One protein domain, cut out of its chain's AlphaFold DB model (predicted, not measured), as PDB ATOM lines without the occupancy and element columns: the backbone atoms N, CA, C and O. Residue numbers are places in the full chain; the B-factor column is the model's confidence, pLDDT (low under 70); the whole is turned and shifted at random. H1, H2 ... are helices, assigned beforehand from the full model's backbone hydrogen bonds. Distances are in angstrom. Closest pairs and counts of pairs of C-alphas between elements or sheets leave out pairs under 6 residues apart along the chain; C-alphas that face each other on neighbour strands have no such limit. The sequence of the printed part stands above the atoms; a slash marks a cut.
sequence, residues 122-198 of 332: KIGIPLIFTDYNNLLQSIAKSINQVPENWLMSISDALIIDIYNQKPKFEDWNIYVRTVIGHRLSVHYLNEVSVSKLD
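AT A GLANCE: This is residues 122 to 198 of the 332 residues of the protein "UBR-type domain-containing protein" of Trichomonas vaginalis (UniProt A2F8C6). This is an elongated, loop-rich row of short helices, with H1 towards one end, H2 and H3 in the middle, and H4 with the small H5 towards the other end. H1 packs at a steep angle on H3, the short H2 is close to H3 and only just touches H4, the centres of H2, H3 and H4 making a triangle, and the unnamed stretches 122 to 131 and 190 to 198 lie towards the two ends of the row. The 77 printed residues hold five named helices, in the order H1 to H5, and no named strand; the class is all helix, though under half of the residues, 36, are in named elements. The whole is compact, with a radius of gyration of the C-alphas of 12.2 A and spans of 38 by 21 by 20 A.

HOW THE PARTS SIT: H1, residues 132 to 141, touches H3, residues 156 to 163, at a steep tilt of 62 degrees, the same way; the closest C-alphas, of Leu 136 and Ile 162, are 5.4 A apart. H3 and H4, residues 172 to 181, are near each other. H2, residues 148 to 151, only just touches H4, with 3 pairs of C-alphas within 8 A, the closest those of Glu 148 and Ile 174 at 6.3 A. H5, residues 186 to 189, also only just touches H4, with 3 such pairs, Val 176 and Leu 189 closest at 7.0 A. H1 and H4 are apart. In H1, H3 and H4 every O i to N i+4 pair is within hydrogen-bond range; H2 and H5 are too short for such a pair.

IN THESE COORDINATES: H1 spans 14.2 A from C-alpha 132 at (-22.306, -44.492, -68.913), H3 10.5 A and H4 13.9 A. H2 and H5 have four residues each, and H5 ends at C-alpha 189, (-44.468, -33.120, -71.806).

THE WHOLE: The C-alphas of Thr 130 and Ser 195, the two farthest apart, are 39.2 A apart. The printed part has no cut and no long link, and no printed residue is under 70 in pLDDT.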
ATOM      1  N   LYS A 122     -17.273 -29.880 -73.540       75.44
ATOM      2  CA  LYS A 122     -17.761 -28.521 -73.799       75.44
ATOM      3  C   LYS A 122     -18.765 -28.012 -72.760       75.44
ATOM      4  O   LYS A 122     -19.107 -26.835 -72.798       75.44
ATOM      5  N   ILE A 123     -19.248 -28.868 -71.855       82.25
ATOM      6  CA  ILE A 123     -20.320 -28.527 -70.905       82.25
ATOM      7  C   ILE A 123     -19.824 -27.630 -69.760       82.25
ATOM      8  O   ILE A 123     -20.606 -26.885 -69.182       82.25
ATOM      9  N   GLY A 124     -18.527 -27.691 -69.430       79.38
ATOM     10  CA  GLY A 124     -17.913 -26.875 -68.374       79.38
ATOM     11  C   GLY A 124     -18.332 -27.232 -66.939       79.38
ATOM     12  O   GLY A 124     -18.052 -26.463 -66.022       79.38
ATOM     13  N   ILE A 125     -18.984 -28.381 -66.725       82.06
ATOM     14  CA  ILE A 125     -19.465 -28.842 -65.412       82.06
ATOM     15  C   ILE A 125     -18.567 -29.980 -64.917       82.06
ATOM     16  O   ILE A 125     -18.266 -30.895 -65.689       82.06
ATOM     17  N   PRO A 126     -18.156 -29.983 -63.635       81.88
ATOM     18  CA  PRO A 126     -17.426 -31.103 -63.061       81.88
ATOM     19  C   PRO A 126     -18.347 -32.326 -62.931       81.88
ATOM     20  O   PRO A 126     -19.144 -32.428 -61.999       81.88
ATOM     21  N   LEU A 127     -18.232 -33.268 -63.869       84.00
ATOM     22  CA  LEU A 127     -18.932 -34.553 -63.829       84.00
ATOM     23  C   LEU A 127     -18.012 -35.640 -63.259       84.00
ATOM     24  O   LEU A 127     -16.839 -35.722 -63.621       84.00
ATOM     25  N   ILE A 128     -18.549 -36.501 -62.391       79.06
ATOM     26  CA  ILE A 128     -17.830 -37.653 -61.828       79.06
ATOM     27  C   ILE A 128     -18.507 -38.925 -62.331       79.06
ATOM     28  O   ILE A 128     -19.641 -39.207 -61.961       79.06
ATOM     29  N   PHE A 129     -17.821 -39.705 -63.166       83.19
ATOM     30  CA  PHE A 129     -18.391 -40.921 -63.738       83.19
ATOM     31  C   PHE A 129     -17.326 -41.981 -64.030       83.19
ATOM     32  O   PHE A 129     -16.198 -41.676 -64.410       83.19
ATOM     33  N   THR A 130     -17.702 -43.247 -63.862       80.69
ATOM     34  CA  THR A 130     -16.873 -44.432 -64.169       80.69
ATOM     35  C   THR A 130     -17.428 -45.253 -65.337       80.69
ATOM     36  O   THR A 130     -16.737 -46.072 -65.951       80.69
ATOM     37  N   ASP A 131     -18.691 -45.024 -65.672       82.56
ATOM     38  CA  ASP A 131     -19.460 -45.716 -66.697       82.56
ATOM     39  C   ASP A 131     -20.575 -44.803 -67.211       82.56
ATOM     40  O   ASP A 131     -20.788 -43.697 -66.704       82.56
ATOM     41  N   TYR A 132     -21.262 -45.266 -68.254       84.69
ATOM     42  CA  TYR A 132     -22.306 -44.492 -68.913       84.69
ATOM     43  C   TYR A 132     -23.491 -44.192 -67.990       84.69
ATOM     44  O   TYR A 132     -24.015 -43.086 -68.006       84.69
ATOM     45  N   ASN A 133     -23.891 -45.132 -67.134       87.50
ATOM     46  CA  ASN A 133     -25.031 -44.920 -66.248       87.50
ATOM     47  C   ASN A 133     -24.725 -43.868 -65.168       87.50
ATOM     48  O   ASN A 133     -25.520 -42.957 -64.946       87.50
ATOM     49  N   ASN A 134     -23.544 -43.936 -64.551       88.62
ATOM     50  CA  ASN A 134     -23.068 -42.930 -63.598       88.62
ATOM     51  C   ASN A 134     -22.906 -41.548 -64.248       88.62
ATOM     52  O   ASN A 134     -23.163 -40.524 -63.609       88.62
ATOM     53  N   LEU A 135     -22.528 -41.509 -65.530       89.06
ATOM     54  CA  LEU A 135     -22.510 -40.277 -66.307       89.06
ATOM     55  C   LEU A 135     -23.920 -39.692 -66.472       89.06
ATOM     56  O   LEU A 135     -24.128 -38.526 -66.137       89.06
ATOM     57  N   LEU A 136     -24.887 -40.493 -66.931       90.88
ATOM     58  CA  LEU A 136     -26.275 -40.050 -67.098       90.88
ATOM     59  C   LEU A 136     -26.859 -39.520 -65.785       90.88
ATOM     60  O   LEU A 136     -27.474 -38.457 -65.771       90.88
ATOM     61  N   GLN A 137     -26.622 -40.219 -64.673       90.94
ATOM     62  CA  GLN A 137     -27.068 -39.786 -63.347       90.94
ATOM     63  C   GLN A 137     -26.412 -38.470 -62.916       90.94
ATOM     64  O   GLN A 137     -27.080 -37.603 -62.350       90.94
ATOM     65  N   SER A 138     -25.121 -38.292 -63.207       90.75
ATOM     66  CA  SER A 138     -24.400 -37.053 -62.901       90.75
ATOM     67  C   SER A 138     -24.930 -35.864 -63.701       90.75
ATOM     68  O   SER A 138     -25.131 -34.791 -63.126       90.75
ATOM     69  N   ILE A 139     -25.215 -36.064 -64.993       91.25
ATOM     70  CA  ILE A 139     -25.852 -35.046 -65.840       91.25
ATOM     71  C   ILE A 139     -27.257 -34.741 -65.317       91.25
ATOM     72  O   ILE A 139     -27.574 -33.584 -65.071       91.25
ATOM     73  N   ALA A 140     -28.079 -35.763 -65.068       92.19
ATOM     74  CA  ALA A 140     -29.454 -35.588 -64.605       92.19
ATOM     75  C   ALA A 140     -29.542 -34.861 -63.253       92.19
ATOM     76  O   ALA A 140     -30.433 -34.038 -63.041       92.19
ATOM     77  N   LYS A 141     -28.595 -35.117 -62.341       92.81
ATOM     78  CA  LYS A 141     -28.487 -34.405 -61.060       92.81
ATOM     79  C   LYS A 141     -28.061 -32.945 -61.234       92.81
ATOM     80  O   LYS A 141     -28.463 -32.101 -60.440       92.81
ATOM     81  N   SER A 142     -27.257 -32.663 -62.253       92.56
ATOM     82  CA  SER A 142     -26.701 -31.334 -62.530       92.56
ATOM     83  C   SER A 142     -27.458 -30.605 -63.640       92.56
ATOM     84  O   SER A 142     -26.964 -29.606 -64.149       92.56
ATOM     85  N   ILE A 143     -28.647 -31.086 -64.024       93.19
ATOM     86  CA  ILE A 143     -29.340 -30.669 -65.250       93.19
ATOM     87  C   ILE A 143     -29.594 -29.158 -65.312       93.19
ATOM     88  O   ILE A 143     -29.464 -28.560 -66.369       93.19
ATOM     89  N   ASN A 144     -29.859 -28.524 -64.166       91.75
ATOM     90  CA  ASN A 144     -30.128 -27.083 -64.070       91.75
ATOM     91  C   ASN A 144     -28.872 -26.217 -64.269       91.75
ATOM     92  O   ASN A 144     -28.975 -25.004 -64.406       91.75
ATOM     93  N   GLN A 145     -27.685 -26.826 -64.266       92.50
ATOM     94  CA  GLN A 145     -26.416 -26.166 -64.579       92.50
ATOM     95  C   GLN A 145     -26.004 -26.403 -66.036       92.50
ATOM     96  O   GLN A 145     -25.073 -25.759 -66.513       92.50
ATOM     97  N   VAL A 146     -26.670 -27.331 -66.736       91.38
ATOM     98  CA  VAL A 146     -26.366 -27.668 -68.125       91.38
ATOM     99  C   VAL A 146     -26.859 -26.549 -69.044       91.38
ATOM    100  O   VAL A 146     -28.050 -26.236 -69.030       91.38
ATOM    101  N   PRO A 147     -25.981 -25.958 -69.873       92.31
ATOM    102  CA  PRO A 147     -26.391 -24.949 -70.840       92.31
ATOM    103  C   PRO A 147     -27.411 -25.495 -71.849       92.31
ATOM    104  O   PRO A 147     -27.226 -26.571 -72.416       92.31
ATOM    105  N   GLU A 148     -28.466 -24.731 -72.136       91.88
ATOM    106  CA  GLU A 148     -29.504 -25.132 -73.099       91.88
ATOM    107  C   GLU A 148     -28.932 -25.410 -74.497       91.88
ATOM    108  O   GLU A 148     -29.263 -26.413 -75.122       91.88
ATOM    109  N   ASN A 149     -28.014 -24.568 -74.974       89.56
ATOM    110  CA  ASN A 149     -27.349 -24.771 -76.263       89.56
ATOM    111  C   ASN A 149     -26.569 -26.095 -76.331       89.56
ATOM    112  O   ASN A 149     -26.420 -26.654 -77.415       89.56
ATOM    113  N   TRP A 150     -26.084 -26.598 -75.192       92.12
ATOM    114  CA  TRP A 150     -25.455 -27.908 -75.112       92.12
ATOM    115  C   TRP A 150     -26.492 -29.023 -75.236       92.12
ATOM    116  O   TRP A 150     -26.284 -29.926 -76.046       92.12
ATOM    117  N   LEU A 151     -27.614 -28.930 -74.505       90.94
ATOM    118  CA  LEU A 151     -28.716 -29.897 -74.608       90.94
ATOM    119  C   LEU A 151     -29.181 -30.020 -76.057       90.94
ATOM    120  O   LEU A 151     -29.226 -31.120 -76.581       90.94
ATOM    121  N   MET A 152     -29.369 -28.892 -76.738       89.88
ATOM    122  CA  MET A 152     -29.785 -28.843 -78.144       89.88
ATOM    123  C   MET A 152     -28.743 -29.385 -79.138       89.88
ATOM    124  O   MET A 152     -29.056 -29.573 -80.311       89.88
ATOM    125  N   SER A 153     -27.492 -29.594 -78.710       86.50
ATOM    126  CA  SER A 153     -26.388 -30.034 -79.578       86.50
ATOM    127  C   SER A 153     -26.082 -31.530 -79.504       86.50
ATOM    128  O   SER A 153     -25.306 -32.031 -80.320       86.50
ATOM    129  N   ILE A 154     -26.638 -32.239 -78.518       86.00
ATOM    130  CA  ILE A 154     -26.408 -33.677 -78.345       86.00
ATOM    131  C   ILE A 154     -27.404 -34.506 -79.161       86.00
ATOM    132  O   ILE A 154     -28.370 -33.988 -79.702       86.00
ATOM    133  N   SER A 155     -27.159 -35.811 -79.293       85.31
ATOM    134  CA  SER A 155     -28.070 -36.678 -80.042       85.31
ATOM    135  C   SER A 155     -29.381 -36.929 -79.293       85.31
ATOM    136  O   SER A 155     -29.408 -37.007 -78.060       85.31
ATOM    137  N   ASP A 156     -30.450 -37.177 -80.051       88.25
ATOM    138  CA  ASP A 156     -31.768 -37.539 -79.513       88.25
ATOM    139  C   ASP A 156     -31.690 -38.776 -78.597       88.25
ATOM    140  O   ASP A 156     -32.364 -38.872 -77.572       88.25
ATOM    141  N   ALA A 157     -30.816 -39.732 -78.924       85.12
ATOM    142  CA  ALA A 157     -30.605 -40.918 -78.101       85.12
ATOM    143  C   ALA A 157     -30.020 -40.578 -76.719       85.12
ATOM    144  O   ALA A 157     -30.454 -41.143 -75.714       85.12
ATOM    145  N   LEU A 158     -29.053 -39.653 -76.656       88.38
ATOM    146  CA  LEU A 158     -28.439 -39.247 -75.393       88.38
ATOM    147  C   LEU A 158     -29.414 -38.428 -74.541       88.38
ATOM    148  O   LEU A 158     -29.504 -38.669 -73.338       88.38
ATOM    149  N   ILE A 159     -30.184 -37.512 -75.139       92.75
ATOM    150  CA  ILE A 159     -31.163 -36.725 -74.375       92.75
ATOM    151  C   ILE A 159     -32.273 -37.617 -73.801       92.75
ATOM    152  O   ILE A 159     -32.630 -37.466 -72.633       92.75
ATOM    153  N   ILE A 160     -32.743 -38.614 -74.562       92.69
ATOM    154  CA  ILE A 160     -33.700 -39.624 -74.081       92.69
ATOM    155  C   ILE A 160     -33.113 -40.395 -72.896       92.69
ATOM    156  O   ILE A 160     -33.770 -40.540 -71.864       92.69
ATOM    157  N   ASP A 161     -31.869 -40.863 -73.015       92.31
ATOM    158  CA  ASP A 161     -31.185 -41.594 -71.947       92.31
ATOM    159  C   ASP A 161     -31.032 -40.737 -70.671       92.31
ATOM    160  O   ASP A 161     -31.232 -41.255 -69.567       92.31
ATOM    161  N   ILE A 162     -30.745 -39.432 -70.805       93.12
ATOM    162  CA  ILE A 162     -30.697 -38.472 -69.686       93.12
ATOM    163  C   ILE A 162     -32.088 -38.311 -69.063       93.12
ATOM    164  O   ILE A 162     -32.233 -38.395 -67.844       93.12
ATOM    165  N   TYR A 163     -33.126 -38.107 -69.874       94.19
ATOM    166  CA  TYR A 163     -34.485 -37.840 -69.391       94.19
ATOM    167  C   TYR A 163     -35.100 -39.063 -68.708       94.19
ATOM    168  O   TYR A 163     -35.835 -38.929 -67.729       94.19
ATOM    169  N   ASN A 164     -34.721 -40.266 -69.137       94.00
ATOM    170  CA  ASN A 164     -35.102 -41.512 -68.475       94.00
ATOM    171  C   ASN A 164     -34.514 -41.648 -67.057       94.00
ATOM    172  O   ASN A 164     -35.039 -42.428 -66.261       94.00
ATOM    173  N   GLN A 165     -33.501 -40.849 -66.693       94.44
ATOM    174  CA  GLN A 165     -33.033 -40.726 -65.304       94.44
ATOM    175  C   GLN A 165     -33.954 -39.865 -64.424       94.44
ATOM    176  O   GLN A 165     -33.685 -39.713 -63.232       94.44
ATOM    177  N   LYS A 166     -35.035 -39.303 -64.983       93.62
ATOM    178  CA  LYS A 166     -35.996 -38.413 -64.307       93.62
ATOM    179  C   LYS A 166     -35.323 -37.207 -63.622       93.62
ATOM    180  O   LYS A 166     -35.481 -37.019 -62.411       93.62
ATOM    181  N   PRO A 167     -34.551 -36.400 -64.374       93.19
ATOM    182  CA  PRO A 167     -33.963 -35.165 -63.862       93.19
ATOM    183  C   PRO A 167     -35.031 -34.211 -63.303       93.19
ATOM    184  O   PRO A 167     -36.152 -34.143 -63.808       93.19
ATOM    185  N   LYS A 168     -34.676 -33.439 -62.271       93.62
ATOM    186  CA  LYS A 168     -35.554 -32.409 -61.693       93.62
ATOM    187  C   LYS A 168     -35.211 -31.041 -62.271       93.62
ATOM    188  O   LYS A 168     -34.276 -30.395 -61.801       93.62
ATOM    189  N   PHE A 169     -35.984 -30.611 -63.261       91.62
ATOM    190  CA  PHE A 169     -35.846 -29.285 -63.852       91.62
ATOM    191  C   PHE A 169     -36.425 -28.199 -62.936       91.62
ATOM    192  O   PHE A 169     -37.551 -28.315 -62.448       91.62
ATOM    193  N   GLU A 170     -35.650 -27.141 -62.711       93.19
ATOM    194  CA  GLU A 170     -36.111 -25.907 -62.061       93.19
ATOM    195  C   GLU A 170     -36.723 -24.942 -63.084       93.19
ATOM    196  O   GLU A 170     -37.747 -24.317 -62.803       93.19
ATOM    197  N   ASP A 171     -36.145 -24.886 -64.288       93.81
ATOM    198  CA  ASP A 171     -36.659 -24.111 -65.414       93.81
ATOM    199  C   ASP A 171     -37.402 -25.014 -66.410       93.81
ATOM    200  O   ASP A 171     -36.809 -25.771 -67.187       93.81
ATOM    201  N   TRP A 172     -38.734 -24.923 -66.390       95.00
ATOM    202  CA  TRP A 172     -39.598 -25.668 -67.302       95.00
ATOM    203  C   TRP A 172     -39.489 -25.196 -68.755       95.00
ATOM    204  O   TRP A 172     -39.800 -25.979 -69.652       95.00
ATOM    205  N   ASN A 173     -39.015 -23.972 -69.014       96.50
ATOM    206  CA  ASN A 173     -38.844 -23.478 -70.380       96.50
ATOM    207  C   ASN A 173     -37.707 -24.222 -71.081       96.50
ATOM    208  O   ASN A 173     -37.907 -24.749 -72.174       96.50
ATOM    209  N   ILE A 174     -36.554 -24.372 -70.416       94.62
ATOM    210  CA  ILE A 174     -35.421 -25.158 -70.937       94.62
ATOM    211  C   ILE A 174     -35.851 -26.604 -71.207       94.62
ATOM    212  O   ILE A 174     -35.565 -27.143 -72.279       94.62
ATOM    213  N   TYR A 175     -36.582 -27.223 -70.272       95.56
ATOM    214  CA  TYR A 175     -37.093 -28.584 -70.447       95.56
ATOM    215  C   TYR A 175     -37.946 -28.724 -71.712       95.56
ATOM    216  O   TYR A 175     -37.675 -29.582 -72.554       95.56
ATOM    217  N   VAL A 176     -38.964 -27.868 -71.850       96.31
ATOM    218  CA  VAL A 176     -39.921 -27.908 -72.961       96.31
ATOM    219  C   VAL A 176     -39.234 -27.616 -74.290       96.31
ATOM    220  O   VAL A 176     -39.427 -28.371 -75.243       96.31
ATOM    221  N   ARG A 177     -38.397 -26.574 -74.361       97.19
ATOM    222  CA  ARG A 177     -37.663 -26.227 -75.588       97.19
ATOM    223  C   ARG A 177     -36.728 -27.348 -76.025       97.19
ATOM    224  O   ARG A 177     -36.695 -27.656 -77.211       97.19
ATOM    225  N   THR A 178     -36.077 -28.029 -75.081       95.44
ATOM    226  CA  THR A 178     -35.245 -29.208 -75.372       95.44
ATOM    227  C   THR A 178     -36.085 -30.361 -75.937       95.44
ATOM    228  O   THR A 178     -35.743 -30.920 -76.976       95.44
ATOM    229  N   VAL A 179     -37.229 -30.693 -75.319       95.88
ATOM    230  CA  VAL A 179     -38.134 -31.745 -75.830       95.88
ATOM    231  C   VAL A 179     -38.601 -31.449 -77.257       95.88
ATOM    232  O   VAL A 179     -38.565 -32.336 -78.110       95.88
ATOM    233  N   ILE A 180     -39.020 -30.209 -77.518       96.50
ATOM    234  CA  ILE A 180     -39.487 -29.769 -78.839       96.50
ATOM    235  C   ILE A 180     -38.333 -29.777 -79.848       96.50
ATOM    236  O   ILE A 180     -38.496 -30.269 -80.964       96.50
ATOM    237  N   GLY A 181     -37.163 -29.275 -79.448       94.88
ATOM    238  CA  GLY A 181     -35.954 -29.206 -80.264       94.88
ATOM    239  C   GLY A 181     -35.511 -30.561 -80.803       94.88
ATOM    240  O   GLY A 181     -35.239 -30.691 -81.994       94.88
ATOM    241  N   HIS A 182     -35.542 -31.576 -79.941       93.69
ATOM    242  CA  HIS A 182     -35.245 -32.969 -80.290       93.69
ATOM    243  C   HIS A 182     -36.453 -33.744 -80.834       93.69
ATOM    244  O   HIS A 182     -36.365 -34.949 -81.057       93.69
ATOM    245  N   ARG A 183     -37.610 -33.090 -81.011       94.56
ATOM    246  CA  ARG A 183     -38.867 -33.719 -81.455       94.56
ATOM    247  C   ARG A 183     -39.218 -34.987 -80.663       94.56
ATOM    248  O   ARG A 183     -39.706 -35.972 -81.223       94.56
ATOM    249  N   LEU A 184     -38.963 -34.984 -79.351       93.81
ATOM    250  CA  LEU A 184     -39.238 -36.149 -78.509       93.81
ATOM    251  C   LEU A 184     -40.744 -36.310 -78.313       93.81
ATOM    252  O   LEU A 184     -41.481 -35.334 -78.200       93.81
ATOM    253  N   SER A 185     -41.206 -37.554 -78.211       93.00
ATOM    254  CA  SER A 185     -42.630 -37.866 -78.058       93.00
ATOM    255  C   SER A 185     -43.319 -37.044 -76.955       93.00
ATOM    256  O   SER A 185     -42.783 -36.858 -75.862       93.00
ATOM    257  N   VAL A 186     -44.564 -36.629 -77.230       91.88
ATOM    258  CA  VAL A 186     -45.430 -35.824 -76.346       91.88
ATOM    259  C   VAL A 186     -45.513 -36.330 -74.905       91.88
ATOM    260  O   VAL A 186     -45.732 -35.530 -74.002       91.88
ATOM    261  N   HIS A 187     -45.312 -37.626 -74.651       93.62
ATOM    262  CA  HIS A 187     -45.385 -38.156 -73.290       93.62
ATOM    263  C   HIS A 187     -44.359 -37.529 -72.330       93.62
ATOM    264  O   HIS A 187     -44.649 -37.434 -71.138       93.62
ATOM    265  N   TYR A 188     -43.216 -37.034 -72.826       93.06
ATOM    266  CA  TYR A 188     -42.257 -36.278 -72.012       93.06
ATOM    267  C   TYR A 188     -42.829 -34.939 -71.520       93.06
ATOM    268  O   TYR A 188     -42.386 -34.412 -70.506       93.06
ATOM    269  N   LEU A 189     -43.848 -34.392 -72.179       94.94
ATOM    270  CA  LEU A 189     -44.468 -33.120 -71.806       94.94
ATOM    271  C   LEU A 189     -45.665 -33.290 -70.862       94.94
ATOM    272  O   LEU A 189     -46.261 -32.300 -70.448       94.94
ATOM    273  N   ASN A 190     -46.023 -34.524 -70.491       92.00
ATOM    274  CA  ASN A 190     -47.265 -34.782 -69.762       92.00
ATOM    275  C   ASN A 190     -47.332 -34.138 -68.372       92.00
ATOM    276  O   ASN A 190     -48.430 -33.833 -67.908       92.00
ATOM    277  N   GLU A 191     -46.179 -33.952 -67.730       91.12
ATOM    278  CA  GLU A 191     -46.052 -33.385 -66.382       91.12
ATOM    279  C   GLU A 191     -45.792 -31.867 -66.393       91.12
ATOM    280  O   GLU A 191     -45.684 -31.244 -65.336       91.12
ATOM    281  N   VAL A 192     -45.688 -31.255 -67.577       93.56
ATOM    282  CA  VAL A 192     -45.355 -29.835 -67.714       93.56
ATOM    283  C   VAL A 192     -46.526 -28.976 -67.251       93.56
ATOM    284  O   VAL A 192     -47.632 -29.044 -67.782       93.56
ATOM    285  N   SER A 193     -46.262 -28.098 -66.285       94.06
ATOM    286  CA  SER A 193     -47.223 -27.086 -65.852       94.06
ATOM    287  C   SER A 193     -47.198 -25.900 -66.818       94.06
ATOM    288  O   SER A 193     -46.361 -25.008 -66.691       94.06
ATOM    289  N   VAL A 194     -48.139 -25.872 -67.767       94.81
ATOM    290  CA  VAL A 194     -48.219 -24.849 -68.831       94.81
ATOM    291  C   VAL A 194     -48.286 -23.419 -68.270       94.81
ATOM    292  O   VAL A 194     -47.737 -22.496 -68.854       94.81
ATOM    293  N   SER A 195     -48.873 -23.221 -67.086       94.69
ATOM    294  CA  SER A 195     -48.939 -21.910 -66.418       94.69
ATOM    295  C   SER A 195     -47.593 -21.363 -65.926       94.69
ATOM    296  O   SER A 195     -47.541 -20.222 -65.479       94.69
ATOM    297  N   LYS A 196     -46.526 -22.173 -65.923       95.19
ATOM    298  CA  LYS A 196     -45.170 -21.755 -65.526       95.19
ATOM    299  C   LYS A 196     -44.282 -21.383 -66.715       95.19
ATOM    300  O   LYS A 196     -43.128 -21.024 -66.500       95.19
ATOM    301  N   LEU A 197     -44.792 -21.524 -67.935       96.62
ATOM    302  CA  LEU A 197     -44.030 -21.269 -69.149       96.62
ATOM    303  C   LEU A 197     -44.130 -19.799 -69.549       96.62
ATOM    304  O   LEU A 197     -45.165 -19.157 -69.354       96.62
ATOM    305  N   ASP A 198     -43.051 -19.278 -70.123       96.25
ATOM    306  CA  ASP A 198     -43.061 -17.970 -70.761       96.25
ATOM    307  C   ASP A 198     -43.837 -17.993 -72.091       96.25
ATOM    308  O   ASP A 198     -44.188 -19.042 -72.640       96.25
TER     309      ASP A 198